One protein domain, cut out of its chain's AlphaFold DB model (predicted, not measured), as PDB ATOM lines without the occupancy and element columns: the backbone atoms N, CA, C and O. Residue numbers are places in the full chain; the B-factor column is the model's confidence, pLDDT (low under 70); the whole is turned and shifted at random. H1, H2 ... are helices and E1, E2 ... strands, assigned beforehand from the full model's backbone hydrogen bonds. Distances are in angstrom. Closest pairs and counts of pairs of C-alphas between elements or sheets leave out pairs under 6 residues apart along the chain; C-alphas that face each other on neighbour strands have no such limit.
ATOM      1  N   GLU A 145     120.647  84.591 158.777       96.19
ATOM      2  CA  GLU A 145     120.940  84.549 160.207       96.19
ATOM      3  C   GLU A 145     120.210  83.364 160.854       96.19
ATOM      4  O   GLU A 145     119.021  83.131 160.625       96.19
ATOM      5  N   LEU A 146     120.951  82.590 161.639       96.00
ATOM      6  CA  LEU A 146     120.461  81.464 162.416       96.00
ATOM      7  C   LEU A 146     120.372  81.845 163.894       96.00
ATOM      8  O   LEU A 146     121.075  82.739 164.373       96.00
ATOM      9  N   ASP A 147     119.573  81.083 164.640       93.44
ATOM     10  CA  ASP A 147     119.552  81.156 166.099       93.44
ATOM     11  C   ASP A 147     120.976  81.074 166.677       93.44
ATOM     12  O   ASP A 147     121.787  80.225 166.299       93.44
ATOM     13  N   GLY A 148     121.275  81.975 167.615       92.12
ATOM     14  CA  GLY A 148     122.613  82.116 168.194       92.12
ATOM     15  C   GLY A 148     123.551  83.056 167.428       92.12
ATOM     16  O   GLY A 148     124.728  83.121 167.779       92.12
ATOM     17  N   GLY A 149     123.058  83.793 166.424       93.12
ATOM     18  CA  GLY A 149     123.800  84.852 165.726       93.12
ATOM     19  C   GLY A 149     124.822  84.342 164.706       93.12
ATOM     20  O   GLY A 149     125.712  85.083 164.294       93.12
ATOM     21  N   ALA A 150     124.735  83.066 164.324       93.31
ATOM     22  CA  ALA A 150     125.565  82.489 163.275       93.31
ATOM     23  C   ALA A 150     124.944  82.738 161.895       93.31
ATOM     24  O   ALA A 150     123.726  82.700 161.748       93.31
ATOM     25  N   THR A 151     125.769  82.905 160.864       93.81
ATOM     26  CA  THR A 151     125.294  82.944 159.473       93.81
ATOM     27  C   THR A 151     125.293  81.537 158.882       93.81
ATOM     28  O   THR A 151     126.271  80.793 159.005       93.81
ATOM     29  N   TYR A 152     124.202  81.156 158.221       92.75
ATOM     30  CA  TYR A 152     124.094  79.890 157.507       92.75
ATOM     31  C   TYR A 152     125.165  79.782 156.419       92.75
ATOM     32  O   TYR A 152     125.323  80.671 155.586       92.75
ATOM     33  N   THR A 153     125.881  78.658 156.408       91.06
ATOM     34  CA  THR A 153     126.859  78.350 155.361       91.06
ATOM     35  C   THR A 153     126.230  77.413 154.337       91.06
ATOM     36  O   THR A 153     125.872  76.280 154.663       91.06
ATOM     37  N   HIS A 154     126.119  77.878 153.093       91.06
ATOM     38  CA  HIS A 154     125.579  77.088 151.986       91.06
ATOM     39  C   HIS A 154     126.544  75.960 151.590       91.06
ATOM     40  O   HIS A 154     127.730  76.194 151.357       91.06
ATOM     41  N   GLY A 155     126.044  74.721 151.533       89.44
ATOM     42  CA  GLY A 155     126.836  73.549 151.151       89.44
ATOM     43  C   GLY A 155     127.031  73.429 149.637       89.44
ATOM     44  O   GLY A 155     126.164  73.824 148.861       89.44
ATOM     45  N   ARG A 156     128.138  72.807 149.210       92.12
ATOM     46  CA  ARG A 156     128.459  72.573 147.791       92.12
ATOM     47  C   ARG A 156     128.496  71.078 147.491       92.12
ATOM     48  O   ARG A 156     129.506  70.410 147.708       92.12
ATOM     49  N   CYS A 157     127.375  70.550 147.002       95.88
ATOM     50  CA  CYS A 157     127.125  69.108 146.896       95.88
ATOM     51  C   CYS A 157     128.222  68.357 146.137       95.88
ATOM     52  O   CYS A 157     128.817  67.415 146.657       95.88
ATOM     53  N   TRP A 158     128.516  68.772 144.904       95.44
ATOM     54  CA  TRP A 158     129.471  68.057 144.058       95.44
ATOM     55  C   TRP A 158     130.922  68.242 144.507       95.44
ATOM     56  O   TRP A 158     131.723  67.319 144.347       95.44
ATOM     57  N   GLU A 159     131.263  69.379 145.118       92.62
ATOM     58  CA  GLU A 159     132.572  69.561 145.750       92.62
ATOM     59  C   GLU A 159     132.750  68.615 146.943       92.62
ATOM     60  O   GLU A 159     133.779  67.945 147.048       92.62
ATOM     61  N   ASP A 160     131.736  68.502 147.802       94.56
ATOM     62  CA  ASP A 160     131.762  67.615 148.963       94.56
ATOM     63  C   ASP A 160     131.776  66.135 148.562       94.56
ATOM     64  O   ASP A 160     132.536  65.359 149.141       94.56
ATOM     65  N   ILE A 161     131.011  65.738 147.536       96.25
ATOM     66  CA  ILE A 161     131.069  64.379 146.967       96.25
ATOM     67  C   ILE A 161     132.470  64.095 146.417       96.25
ATOM     68  O   ILE A 161     133.039  63.042 146.705       96.25
ATOM     69  N   SER A 162     133.041  65.028 145.647       94.50
ATOM     70  CA  SER A 162     134.392  64.888 145.095       94.50
ATOM     71  C   SER A 162     135.419  64.683 146.209       94.50
ATOM     72  O   SER A 162     136.179  63.716 146.178       94.50
ATOM     73  N   ARG A 163     135.379  65.533 147.244       94.00
ATOM     74  CA  ARG A 163     136.255  65.439 148.416       94.00
ATOM     75  C   ARG A 163     136.079  64.110 149.151       94.00
ATOM     76  O   ARG A 163     137.066  63.439 149.420       94.00
ATOM     77  N   ALA A 164     134.842  63.678 149.395       96.75
ATOM     78  CA  ALA A 164     134.560  62.410 150.068       96.75
ATOM     79  C   ALA A 164     135.120  61.193 149.313       96.75
ATOM     80  O   ALA A 164     135.599  60.249 149.938       96.75
ATOM     81  N   VAL A 165     135.087  61.204 147.975       96.38
ATOM     82  CA  VAL A 165     135.682  60.138 147.154       96.38
ATOM     83  C   VAL A 165     137.211  60.213 147.171       96.38
ATOM     84  O   VAL A 165     137.863  59.178 147.316       96.38
ATOM     85  N   VAL A 166     137.788  61.414 147.039       94.38
ATOM     86  CA  VAL A 166     139.245  61.632 147.094       94.38
ATOM     87  C   VAL A 166     139.817  61.160 148.432       94.38
ATOM     88  O   VAL A 166     140.794  60.412 148.435       94.38
ATOM     89  N   ASP A 167     139.168  61.503 149.542       96.19
ATOM     90  CA  ASP A 167     139.638  61.210 150.902       96.19
ATOM     91  C   ASP A 167     139.319  59.771 151.359       96.19
ATOM     92  O   ASP A 167     139.731  59.340 152.436       96.19
ATOM     93  N   ALA A 168     138.582  58.984 150.566       97.69
ATOM     94  CA  ALA A 168     138.239  57.613 150.930       97.69
ATOM     95  C   ALA A 168     139.481  56.700 150.948       97.69
ATOM     96  O   ALA A 168     140.252  56.669 149.993       97.69
ATOM     97  N   HIS A 169     139.635  55.882 151.992       97.81
ATOM     98  CA  HIS A 169     140.770  54.950 152.125       97.81
ATOM     99  C   HIS A 169     140.392  53.466 152.038       97.81
ATOM    100  O   HIS A 169     141.266  52.610 151.929       97.81
ATOM    101  N   HIS A 170     139.099  53.135 152.096       98.00
ATOM    102  CA  HIS A 170     138.654  51.738 152.194       98.00
ATOM    103  C   HIS A 170     137.541  51.379 151.220       98.00
ATOM    104  O   HIS A 170     137.603  50.327 150.582       98.00
ATOM    105  N   LEU A 171     136.515  52.226 151.121       98.25
ATOM    106  CA  LEU A 171     135.278  51.884 150.439       98.25
ATOM    107  C   LEU A 171     134.631  53.105 149.791       98.25
ATOM    108  O   LEU A 171     134.485  54.137 150.441       98.25
ATOM    109  N   VAL A 172     134.169  52.939 148.555       98.31
ATOM    110  CA  VAL A 172     133.268  53.871 147.871       98.31
ATOM    111  C   VAL A 172     132.114  53.066 147.280       98.31
ATOM    112  O   VAL A 172     132.324  52.232 146.401       98.31
ATOM    113  N   TYR A 173     130.893  53.302 147.764       98.12
ATOM    114  CA  TYR A 173     129.670  52.715 147.209       98.12
ATOM    115  C   TYR A 173     128.886  53.775 146.452       98.12
ATOM    116  O   TYR A 173     128.528  54.805 147.021       98.12
ATOM    117  N   VAL A 174     128.605  53.502 145.179       97.00
ATOM    118  CA  VAL A 174     127.835  54.401 144.317       97.00
ATOM    119  C   VAL A 174     126.622  53.658 143.784       97.00
ATOM    120  O   VAL A 174     126.748  52.606 143.161       97.00
ATOM    121  N   VAL A 175     125.439  54.213 144.028       96.62
ATOM    122  CA  VAL A 175     124.174  53.678 143.524       96.62
ATOM    123  C   VAL A 175     123.448  54.802 142.807       96.62
ATOM    124  O   VAL A 175     123.302  55.886 143.369       96.62
ATOM    125  N   GLY A 176     123.018  54.569 141.573       93.19
ATOM    126  CA  GLY A 176     122.406  55.618 140.765       93.19
ATOM    127  C   GLY A 176     121.477  55.074 139.694       93.19
ATOM    128  O   GLY A 176     121.699  53.998 139.146       93.19
ATOM    129  N   TRP A 177     120.441  55.850 139.387       90.94
ATOM    130  CA  TRP A 177     119.575  55.591 138.239       90.94
ATOM    131  C   TRP A 177     120.341  55.744 136.915       90.94
ATOM    132  O   TRP A 177     120.233  54.901 136.038       90.94
ATOM    133  N   SER A 178     121.185  56.773 136.807       91.31
ATOM    134  CA  SER A 178     122.139  56.952 135.712       91.31
ATOM    135  C   SER A 178     123.427  57.538 136.281       91.31
ATOM    136  O   SER A 178     123.389  58.423 137.138       91.31
ATOM    137  N   ILE A 179     124.572  57.031 135.830       92.69
ATOM    138  CA  ILE A 179     125.893  57.551 136.184       92.69
ATOM    139  C   ILE A 179     126.608  57.830 134.873       92.69
ATOM    140  O   ILE A 179     126.805  56.913 134.083       92.69
ATOM    141  N   HIS A 180     127.005  59.079 134.645       93.88
ATOM    142  CA  HIS A 180     127.739  59.475 133.448       93.88
ATOM    143  C   HIS A 180     129.206  59.711 133.815       93.88
ATOM    144  O   HIS A 180     129.574  60.761 134.340       93.88
ATOM    145  N   HIS A 181     130.051  58.704 133.585       94.19
ATOM    146  CA  HIS A 181     131.461  58.730 133.986       94.19
ATOM    147  C   HIS A 181     132.294  59.930 133.462       94.19
ATOM    148  O   HIS A 181     133.241  60.293 134.165       94.19
ATOM    149  N   PRO A 182     131.995  60.579 132.312       95.75
ATOM    150  CA  PRO A 182     132.742  61.744 131.822       95.75
ATOM    151  C   PRO A 182     132.492  63.057 132.575       95.75
ATOM    152  O   PRO A 182     133.224  64.021 132.348       95.75
ATOM    153  N   ILE A 183     131.479  63.149 133.449       94.56
ATOM    154  CA  ILE A 183     131.210  64.411 134.157       94.56
ATOM    155  C   ILE A 183     132.366  64.789 135.077       94.56
ATOM    156  O   ILE A 183     133.029  63.933 135.661       94.56
ATOM    157  N   ARG A 184     132.553  66.093 135.278       93.81
ATOM    158  CA  ARG A 184     133.421  66.637 136.324       93.81
ATOM    159  C   ARG A 184     132.559  67.201 137.442       93.81
ATOM    160  O   ARG A 184     131.663  68.007 137.173       93.81
ATOM    161  N   LEU A 185     132.841  66.749 138.665       92.88
ATOM    162  CA  LEU A 185     132.136  67.183 139.868       92.88
ATOM    163  C   LEU A 185     132.514  68.622 140.240       92.88
ATOM    164  O   LEU A 185     131.646  69.452 140.476       92.88
ATOM    165  N   VAL A 186     133.807  68.939 140.206       90.06
ATOM    166  CA  VAL A 186     134.312  70.300 140.419       90.06
ATOM    167  C   VAL A 186     134.651  70.899 139.061       90.06
ATOM    168  O   VAL A 186     135.434  70.319 138.306       90.06
ATOM    169  N   ARG A 187     134.011  72.020 138.721       87.19
ATOM    170  CA  ARG A 187     134.156  72.688 137.413       87.19
ATOM    171  C   ARG A 187     134.797  74.065 137.523       87.19
ATOM    172  O   ARG A 187     135.466  74.495 136.589       87.19
ATOM    173  N   GLU A 188     134.606  74.728 138.654       71.31
ATOM    174  CA  GLU A 188     135.227  76.008 138.955       71.31
ATOM    175  C   GLU A 188     136.523  75.760 139.738       71.31
ATOM    176  O   GLU A 188     136.513  75.006 140.715       71.31
ATOM    177  N   PRO A 189     137.663  76.339 139.330       59.38
ATOM    178  CA  PRO A 189     138.846  76.325 140.170       59.38
ATOM    179  C   PRO A 189     138.555  77.161 141.420       59.38
ATOM    180  O   PRO A 189     138.279  78.355 141.314       59.38
ATOM    181  N   ALA A 190     138.622  76.548 142.604       56.53
ATOM    182  CA  ALA A 190     138.581  77.311 143.847       56.53
ATOM    183  C   ALA A 190     139.702  78.361 143.808       56.53
ATOM    184  O   ALA A 190     140.835  78.041 143.433       56.53
ATOM    185  N   ALA A 191     139.388  79.611 144.155       49.22
ATOM    186  CA  ALA A 191     140.364  80.692 144.156       49.22
ATOM    187  C   ALA A 191     141.594  80.281 144.992       49.22
ATOM    188  O   ALA A 191     141.505  80.110 146.205       49.22
ATOM    189  N   GLY A 192     142.732  80.059 144.327       51.56
ATOM    190  CA  GLY A 192     143.993  79.660 144.965       51.56
ATOM    191  C   GLY A 192     144.242  78.153 145.135       51.56
ATOM    192  O   GLY A 192     145.309  77.788 145.630       51.56
ATOM    193  N   ALA A 193     143.346  77.258 144.706       50.09
ATOM    194  CA  ALA A 193     143.622  75.821 144.718       50.09
ATOM    195  C   ALA A 193     144.503  75.428 143.519       50.09
ATOM    196  O   ALA A 193     144.140  75.631 142.360       50.09
ATOM    197  N   GLY A 194     145.680  74.866 143.808       48.41
ATOM    198  CA  GLY A 194     146.631  74.386 142.807       48.41
ATOM    199  C   GLY A 194     145.997  73.440 141.777       48.41
ATOM    200  O   GLY A 194     145.095  72.659 142.069       48.41
ATOM    201  N   THR A 195     146.518  73.503 140.557       49.38
ATOM    202  CA  THR A 195     145.996  72.951 139.293       49.38
ATOM    203  C   THR A 195     145.842  71.420 139.204       49.38
ATOM    204  O   THR A 195     145.528  70.903 138.134       49.38
ATOM    205  N   GLY A 196     146.061  70.669 140.289       48.69
ATOM    206  CA  GLY A 196     146.268  69.214 140.239       48.69
ATOM    207  C   GLY A 196     145.017  68.337 140.357       48.69
ATOM    208  O   GLY A 196     144.973  67.260 139.765       48.69
ATOM    209  N   THR A 197     143.991  68.760 141.103       49.16
ATOM    210  CA  THR A 197     142.810  67.917 141.413       49.16
ATOM    211  C   THR A 197     141.525  68.351 140.705       49.16
ATOM    212  O   THR A 197     140.598  67.553 140.586       49.16
ATOM    213  N   ALA A 198     141.480  69.563 140.149       54.06
ATOM    214  CA  ALA A 198     140.282  70.177 139.566       54.06
ATOM    215  C   ALA A 198     139.888  69.681 138.151       54.06
ATOM    216  O   ALA A 198     139.074  70.319 137.489       54.06
ATOM    217  N   MET A 199     140.448  68.574 137.638       68.00
ATOM    218  CA  MET A 199     140.217  68.173 136.234       68.00
ATOM    219  C   MET A 199     139.820  66.720 135.971       68.00
ATOM    220  O   MET A 199     139.461  66.417 134.832       68.00
ATOM    221  N   LYS A 200     139.845  65.825 136.966       85.88
ATOM    222  CA  LYS A 200     139.464  64.426 136.724       85.88
ATOM    223  C   LYS A 200     137.954  64.303 136.529       85.88
ATOM    224  O   LYS A 200     137.163  64.901 137.260       85.88
ATOM    225  N   THR A 201     137.564  63.506 135.543       94.75
ATOM    226  CA  THR A 201     136.183  63.035 135.412       94.75
ATOM    227  C   THR A 201     135.834  62.102 136.575       94.75
ATOM    228  O   THR A 201     136.721  61.517 137.205       94.75
ATOM    229  N   LEU A 202     134.544  61.931 136.867       95.81
ATOM    230  CA  LEU A 202     134.060  61.000 137.891       95.81
ATOM    231  C   LEU A 202     134.618  59.588 137.657       95.81
ATOM    232  O   LEU A 202     135.058  58.923 138.593       95.81
ATOM    233  N   GLY A 203     134.642  59.147 136.400       96.31
ATOM    234  CA  GLY A 203     135.178  57.848 136.020       96.31
ATOM    235  C   GLY A 203     136.662  57.684 136.327       96.31
ATOM    236  O   GLY A 203     137.067  56.673 136.901       96.31
ATOM    237  N   GLU A 204     137.474  58.676 135.970       95.88
ATOM    238  CA  GLU A 204     138.911  58.672 136.264       95.88
ATOM    239  C   GLU A 204     139.187  58.737 137.764       95.88
ATOM    240  O   GLU A 204     140.105  58.075 138.246       95.88
ATOM    241  N   LEU A 205     138.383  59.505 138.506       95.56
ATOM    242  CA  LEU A 205     138.488  59.591 139.957       95.56
ATOM    243  C   LEU A 205     138.260  58.217 140.600       95.56
ATOM    244  O   LEU A 205     139.108  57.754 141.357       95.56
ATOM    245  N   LEU A 206     137.172  57.531 140.241       97.25
ATOM    246  CA  LEU A 206     136.834  56.215 140.794       97.25
ATOM    247  C   LEU A 206     137.869  55.140 140.430       97.25
ATOM    248  O   LEU A 206     138.292  54.387 141.305       97.25
ATOM    249  N   LYS A 207     138.343  55.102 139.176       97.50
ATOM    250  CA  LYS A 207     139.442  54.200 138.780       97.50
ATOM    251  C   LYS A 207     140.730  54.498 139.548       97.50
ATOM    252  O   LYS A 207     141.412  53.576 139.986       97.50
ATOM    253  N   GLY A 208     141.041  55.780 139.757       96.50
ATOM    254  CA  GLY A 208     142.170  56.211 140.581       96.50
ATOM    255  C   GLY A 208     142.107  55.636 141.996       96.50
ATOM    256  O   GLY A 208     143.086  55.060 142.462       96.50
ATOM    257  N   LYS A 209     140.932  55.680 142.637       97.56
ATOM    258  CA  LYS A 209     140.735  55.102 143.975       97.56
ATOM    259  C   LYS A 209     140.969  53.590 144.010       97.56
ATOM    260  O   LYS A 209     141.574  53.103 144.963       97.56
ATOM    261  N   VAL A 210     140.577  52.852 142.971       97.75
ATOM    262  CA  VAL A 210     140.896  51.416 142.868       97.75
ATOM    263  C   VAL A 210     142.404  51.178 142.804       97.75
ATOM    264  O   VAL A 210     142.910  50.289 143.487       97.75
ATOM    265  N   HIS A 211     143.145  51.991 142.045       96.81
ATOM    266  CA  HIS A 211     144.609  51.903 141.994       96.81
ATOM    267  C   HIS A 211     145.281  52.219 143.338       96.81
ATOM    268  O   HIS A 211     146.341  51.675 143.631       96.81
ATOM    269  N   GLU A 212     144.647  53.040 144.175       96.94
ATOM    270  CA  GLU A 212     145.072  53.320 145.553       96.94
ATOM    271  C   GLU A 212     144.680  52.205 146.549       96.94
ATOM    272  O   GLU A 212     144.966  52.309 147.740       96.94
ATOM    273  N   GLY A 213     144.035  51.128 146.085       97.69
ATOM    274  CA  GLY A 213     143.617  49.990 146.911       97.69
ATOM    275  C   GLY A 213     142.244  50.148 147.574       97.69
ATOM    276  O   GLY A 213     141.856  49.311 148.391       97.69
ATOM    277  N   VAL A 214     141.484  51.190 147.227       98.50
ATOM    278  CA  VAL A 214     140.121  51.407 147.731       98.50
ATOM    279  C   VAL A 214     139.143  50.512 146.981       98.50
ATOM    280  O   VAL A 214     139.151  50.442 145.753       98.50
ATOM    281  N   ARG A 215     138.239  49.856 147.710       98.50
ATOM    282  CA  ARG A 215     137.167  49.074 147.093       98.50
ATOM    283  C   ARG A 215     136.081  50.007 146.581       98.50
ATOM    284  O   ARG A 215     135.385  50.635 147.376       98.50
ATOM    285  N   VAL A 216     135.906  50.056 145.271       98.38
ATOM    286  CA  VAL A 216     134.801  50.784 144.647       98.38
ATOM    287  C   VAL A 216     133.761  49.762 144.203       98.38
ATOM    288  O   VAL A 216     134.120  48.749 143.620       98.38
ATOM    289  N   VAL A 217     132.492  49.982 144.547       97.88
ATOM    290  CA  VAL A 217     131.376  49.139 144.093       97.88
ATOM    291  C   VAL A 217     130.275  50.031 143.561       97.88
ATOM    292  O   VAL A 217     129.842  50.977 144.228       97.88
ATOM    293  N   MET A 218     129.809  49.700 142.363       96.12
ATOM    294  CA  MET A 218     128.821  50.477 141.639       96.12
ATOM    295  C   MET A 218     127.582  49.635 141.318       96.12
ATOM    296  O   MET A 218     127.682  48.564 140.725       96.12
ATOM    297  N   LEU A 219     126.407  50.137 141.699       95.62
ATOM    298  CA  LEU A 219     125.108  49.574 141.324       95.62
ATOM    299  C   LEU A 219     124.349  50.616 140.498       95.62
ATOM    300  O   LEU A 219     123.758  51.548 141.043       95.62
ATOM    301  N   ILE A 220     124.396  50.468 139.175       91.25
ATOM    302  CA  ILE A 220     123.632  51.302 138.240       91.25
ATOM    303  C   ILE A 220     122.375  50.544 137.820       91.25
ATOM    304  O   ILE A 220     122.400  49.318 137.690       91.25
ATOM    305  N   TRP A 221     121.276  51.269 137.629       89.12
ATOM    306  CA  TRP A 221     120.073  50.711 137.024       89.12
ATOM    307  C   TRP A 221     120.333  50.284 135.568       89.12
ATOM    308  O   TRP A 221     120.814  51.077 134.772       89.12
ATOM    309  N   ASP A 222     120.016  49.026 135.253       83.88
ATOM    310  CA  ASP A 222     120.098  48.442 133.908       83.88
ATOM    311  C   ASP A 222     118.821  48.807 133.126       83.88
ATOM    312  O   ASP A 222     117.738  48.253 133.389       83.88
ATOM    313  N   ASP A 223     118.926  49.785 132.220       77.56
ATOM    314  CA  ASP A 223     117.832  50.143 131.319       77.56
ATOM    315  C   ASP A 223     117.725  49.065 130.241       77.56
ATOM    316  O   ASP A 223     118.384  49.112 129.205       77.56
ATOM    317  N   LYS A 224     116.801  48.124 130.460       65.50
ATOM    318  CA  LYS A 224     116.489  47.031 129.526       65.50
ATOM    319  C   LYS A 224     116.059  47.487 128.129       65.50
ATOM    320  O   LYS A 224     115.877  46.630 127.267       65.50
ATOM    321  N   THR A 225     115.798  48.773 127.896       61.62
ATOM    322  CA  THR A 225     115.529  49.311 126.554       61.62
ATOM    323  C   THR A 225     116.787  49.834 125.868       61.62
ATOM    324  O   THR A 225     116.815  49.873 124.638       61.62
ATOM    325  N   SER A 226     117.842  50.129 126.626       55.19
ATOM    326  CA  SER A 226     119.159  50.450 126.094       55.19
ATOM    327  C   SER A 226     119.805  49.168 125.551       55.19
ATOM    328  O   SER A 226     120.154  48.235 126.270       55.19
ATOM    329  N   HIS A 227     119.886  49.050 124.228       54.91
ATOM    330  CA  HIS A 227     120.583  47.939 123.592       54.91
ATOM    331  C   HIS A 227     121.666  48.496 122.692       54.91
ATOM    332  O   HIS A 227     121.382  49.118 121.670       54.91
ATOM    333  N   ASP A 228     122.917  48.179 123.013       50.09
ATOM    334  CA  ASP A 228     124.017  48.364 122.075       50.09
ATOM    335  C   ASP A 228     124.116  47.113 121.189       50.09
ATOM    336  O   ASP A 228     124.976  46.242 121.360       50.09
ATOM    337  N   ARG A 229     123.148  46.954 120.276       43.00
ATOM    338  CA  ARG A 229     123.216  45.933 119.225       43.00
ATOM    339  C   ARG A 229     123.876  46.555 118.000       43.00
ATOM    340  O   ARG A 229     123.317  47.453 117.385       43.00
ATOM    341  N   PHE A 230     125.071  46.047 117.694       39.75
ATOM    342  CA  PHE A 230     125.831  46.174 116.441       39.75
ATOM    343  C   PHE A 230     125.288  47.247 115.470       39.75
ATOM    344  O   PHE A 230     124.369  46.988 114.697       39.75
ATOM    345  N   LEU A 231     125.901  48.438 115.503       40.78
ATOM    346  CA  LEU A 231     125.681  49.589 114.605       40.78
ATOM    347  C   LEU A 231     124.404  50.431 114.813       40.78
ATOM    348  O   LEU A 231     124.258  51.442 114.130       40.78
ATOM    349  N   LEU A 232     123.536  50.112 115.778       43.34
ATOM    350  CA  LEU A 232     122.402  50.962 116.166       43.34
ATOM    351  C   LEU A 232     122.502  51.335 117.648       43.34
ATOM    352  O   LEU A 232     122.091  50.574 118.520       43.34
ATOM    353  N   LYS A 233     123.023  52.537 117.928       50.28
ATOM    354  CA  LYS A 233     122.822  53.182 119.230       50.28
ATOM    355  C   LYS A 233     121.362  53.601 119.304       50.28
ATOM    356  O   LYS A 233     120.955  54.555 118.647       50.28
ATOM    357  N   THR A 234     120.575  52.859 120.064       50.03
ATOM    358  CA  THR A 234     119.317  53.393 120.575       50.03
ATOM    359  C   THR A 234     119.657  53.987 121.925       50.03
ATOM    360  O   THR A 234     119.981  53.246 122.851       50.03
ATOM    361  N   ASP A 235     119.658  55.319 122.019       52.50
ATOM    362  CA  ASP A 235     119.515  55.953 123.325       52.50
ATOM    363  C   ASP A 235     118.266  55.314 123.936       52.50
ATOM    364  O   ASP A 235     117.197  55.318 123.312       52.50
ATOM    365  N   GLY A 236     118.435  54.643 125.079       51.53
ATOM    366  CA  GLY A 236     117.322  54.018 125.782       51.53
ATOM    367  C   GLY A 236     116.199  55.039 125.932       51.53
ATOM    368  O   GLY A 236     116.447  56.246 126.015       51.53
ATOM    369  N   VAL A 237     114.951  54.574 125.974       57.34
ATOM    370  CA  VAL A 237     113.771  55.460 126.063       57.34
ATOM    371  C   VAL A 237     113.860  56.386 127.290       57.34
ATOM    372  O   VAL A 237     113.191  57.414 127.357       57.34
ATOM    373  N   MET A 238     114.725  56.032 128.244       60.16
ATOM    374  CA  MET A 238     114.914  56.695 129.518       60.16
ATOM    375  C   MET A 238     116.209  57.525 129.612       60.16
ATOM    376  O   MET A 238     116.501  58.012 130.696       60.16
ATOM    377  N   HIS A 239     116.964  57.736 128.524       69.56
ATOM    378  CA  HIS A 239     118.174  58.585 128.491       69.56
ATOM    379  C   HIS A 239     119.211  58.278 129.597       69.56
ATOM    380  O   HIS A 239     119.732  59.178 130.264       69.56
ATOM    381  N   THR A 240     119.522  57.000 129.810       76.56
ATOM    382  CA  THR A 240     120.558  56.551 130.752       76.56
ATOM    383  C   THR A 240     121.919  56.348 130.083       76.56
ATOM    384  O   THR A 240     122.026  56.191 128.871       76.56
ATOM    385  N   HIS A 241     122.982  56.351 130.898       79.56
ATOM    386  CA  HIS A 241     124.366  56.077 130.474       79.56
ATOM    387  C   HIS A 241     124.915  54.779 131.094       79.56
ATOM    388  O   HIS A 241     126.117  54.645 131.322       79.56
ATOM    389  N   ASP A 242     124.041  53.836 131.434       81.00
ATOM    390  CA  ASP A 242     124.367  52.615 132.167       81.00
ATOM    391  C   ASP A 242     125.275  51.675 131.365       81.00
ATOM    392  O   ASP A 242     126.335  51.297 131.867       81.00
ATOM    393  N   GLU A 243     124.953  51.385 130.102       82.38
ATOM    394  CA  GLU A 243     125.801  50.542 129.244       82.38
ATOM    395  C   GLU A 243     127.151  51.200 128.908       82.38
ATOM    396  O   GLU A 243     128.195  50.538 128.908       82.38
ATOM    397  N   GLU A 244     127.172  52.517 128.682       85.88
ATOM    398  CA  GLU A 244     128.408  53.280 128.454       85.88
ATOM    399  C   GLU A 244     129.320  53.236 129.690       85.88
ATOM    400  O   GLU A 244     130.493  52.860 129.596       85.88
ATOM    401  N   SER A 245     128.772  53.533 130.871       89.25
ATOM    402  CA  SER A 245     129.515  53.485 132.131       89.25
ATOM    403  C   SER A 245     129.963  52.072 132.485       89.25
ATOM    404  O   SER A 245     131.114  51.876 132.883       89.25
ATOM    405  N   ARG A 246     129.120  51.058 132.262       90.19
ATOM    406  CA  ARG A 246     129.490  49.650 132.450       90.19
ATOM    407  C   ARG A 246     130.681  49.266 131.577       90.19
ATOM    408  O   ARG A 246     131.608  48.617 132.064       90.19
ATOM    409  N   LYS A 247     130.694  49.680 130.306       91.50
ATOM    410  CA  LYS A 247     131.833  49.458 129.397       91.50
ATOM    411  C   LYS A 247     133.076  50.200 129.862       91.50
ATOM    412  O   LYS A 247     134.153  49.609 129.858       91.50
ATOM    413  N   PHE A 248     132.931  51.449 130.300       94.75
ATOM    414  CA  PHE A 248     134.048  52.245 130.793       94.75
ATOM    415  C   PHE A 248     134.722  51.610 132.015       94.75
ATOM    416  O   PHE A 248     135.952  51.573 132.075       94.75
ATOM    417  N   PHE A 249     133.955  51.095 132.980       96.06
ATOM    418  CA  PHE A 249     134.502  50.470 134.193       96.06
ATOM    419  C   PHE A 249     134.887  48.998 134.021       96.06
ATOM    420  O   PHE A 249     135.558  48.432 134.890       96.06
ATOM    421  N   ARG A 250     134.539  48.375 132.892       94.06
ATOM    422  CA  ARG A 250     134.876  46.978 132.616       94.06
ATOM    423  C   ARG A 250     136.387  46.752 132.753       94.06
ATOM    424  O   ARG A 250     137.188  47.462 132.155       94.06
TER     425      ARG A 250
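This is residues 145 to 250 of the 254 residues of the protein "C2 domain-containing protein" of Aegilops tauschii subsp. strangulata (UniProt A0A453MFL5). A loose body with little regular structure: parallel strands E1 and E2 lie side by side, with H2 packed on them between H1 and H3, and residues 146 to 152 and 191 to 196 stick out. The printed part has 106 residues, in order H1, E1, H2, E2, H3; these mixed helices and strands hold only 40. The radius of gyration of the C-alphas is 17.5 A, the spans 61 by 33 by 25 A.

H1, residues 157 to 166, touches H2, residues 202 to 211, the same way at a shallow tilt of 19 degrees; the closest C-alphas, of Val 166 and Lys 209, are 7.4 A apart. E1, residues 171 to 176, and E2, residues 215 to 220, are parallel; N 172 and O 215, 2.9 A apart, are within hydrogen-bond range. E1, H2, E2 form a strand-helix-strand unit, parallel neighbour strands joined through a helix, its crossover right-handed. H3, residues 242 to 249, only just touches H2, with 3 pairs of C-alphas within 8 A, the closest Phe 249 and Gly 203, 7.6 A. Every O i to N i+4 pair in H1, H2 and H3 is within range.

First to last C-alpha, H1 measures 14.2 A, E1 16.5 A, H2 14.5 A, E2 16.3 A, H3 10.6 A. C-alpha 157 is at (127.125, 69.108, 146.896), C-alpha 249 at (134.502, 50.470, 134.193).

The farthest C-alphas, of Gly 148 and Phe 230, are 63.1 A apart. The printed part has no cut; links E1 to H2 and E2 to H3 are long. Residues 189 to 199 and 224 to 239 have pLDDT under 70.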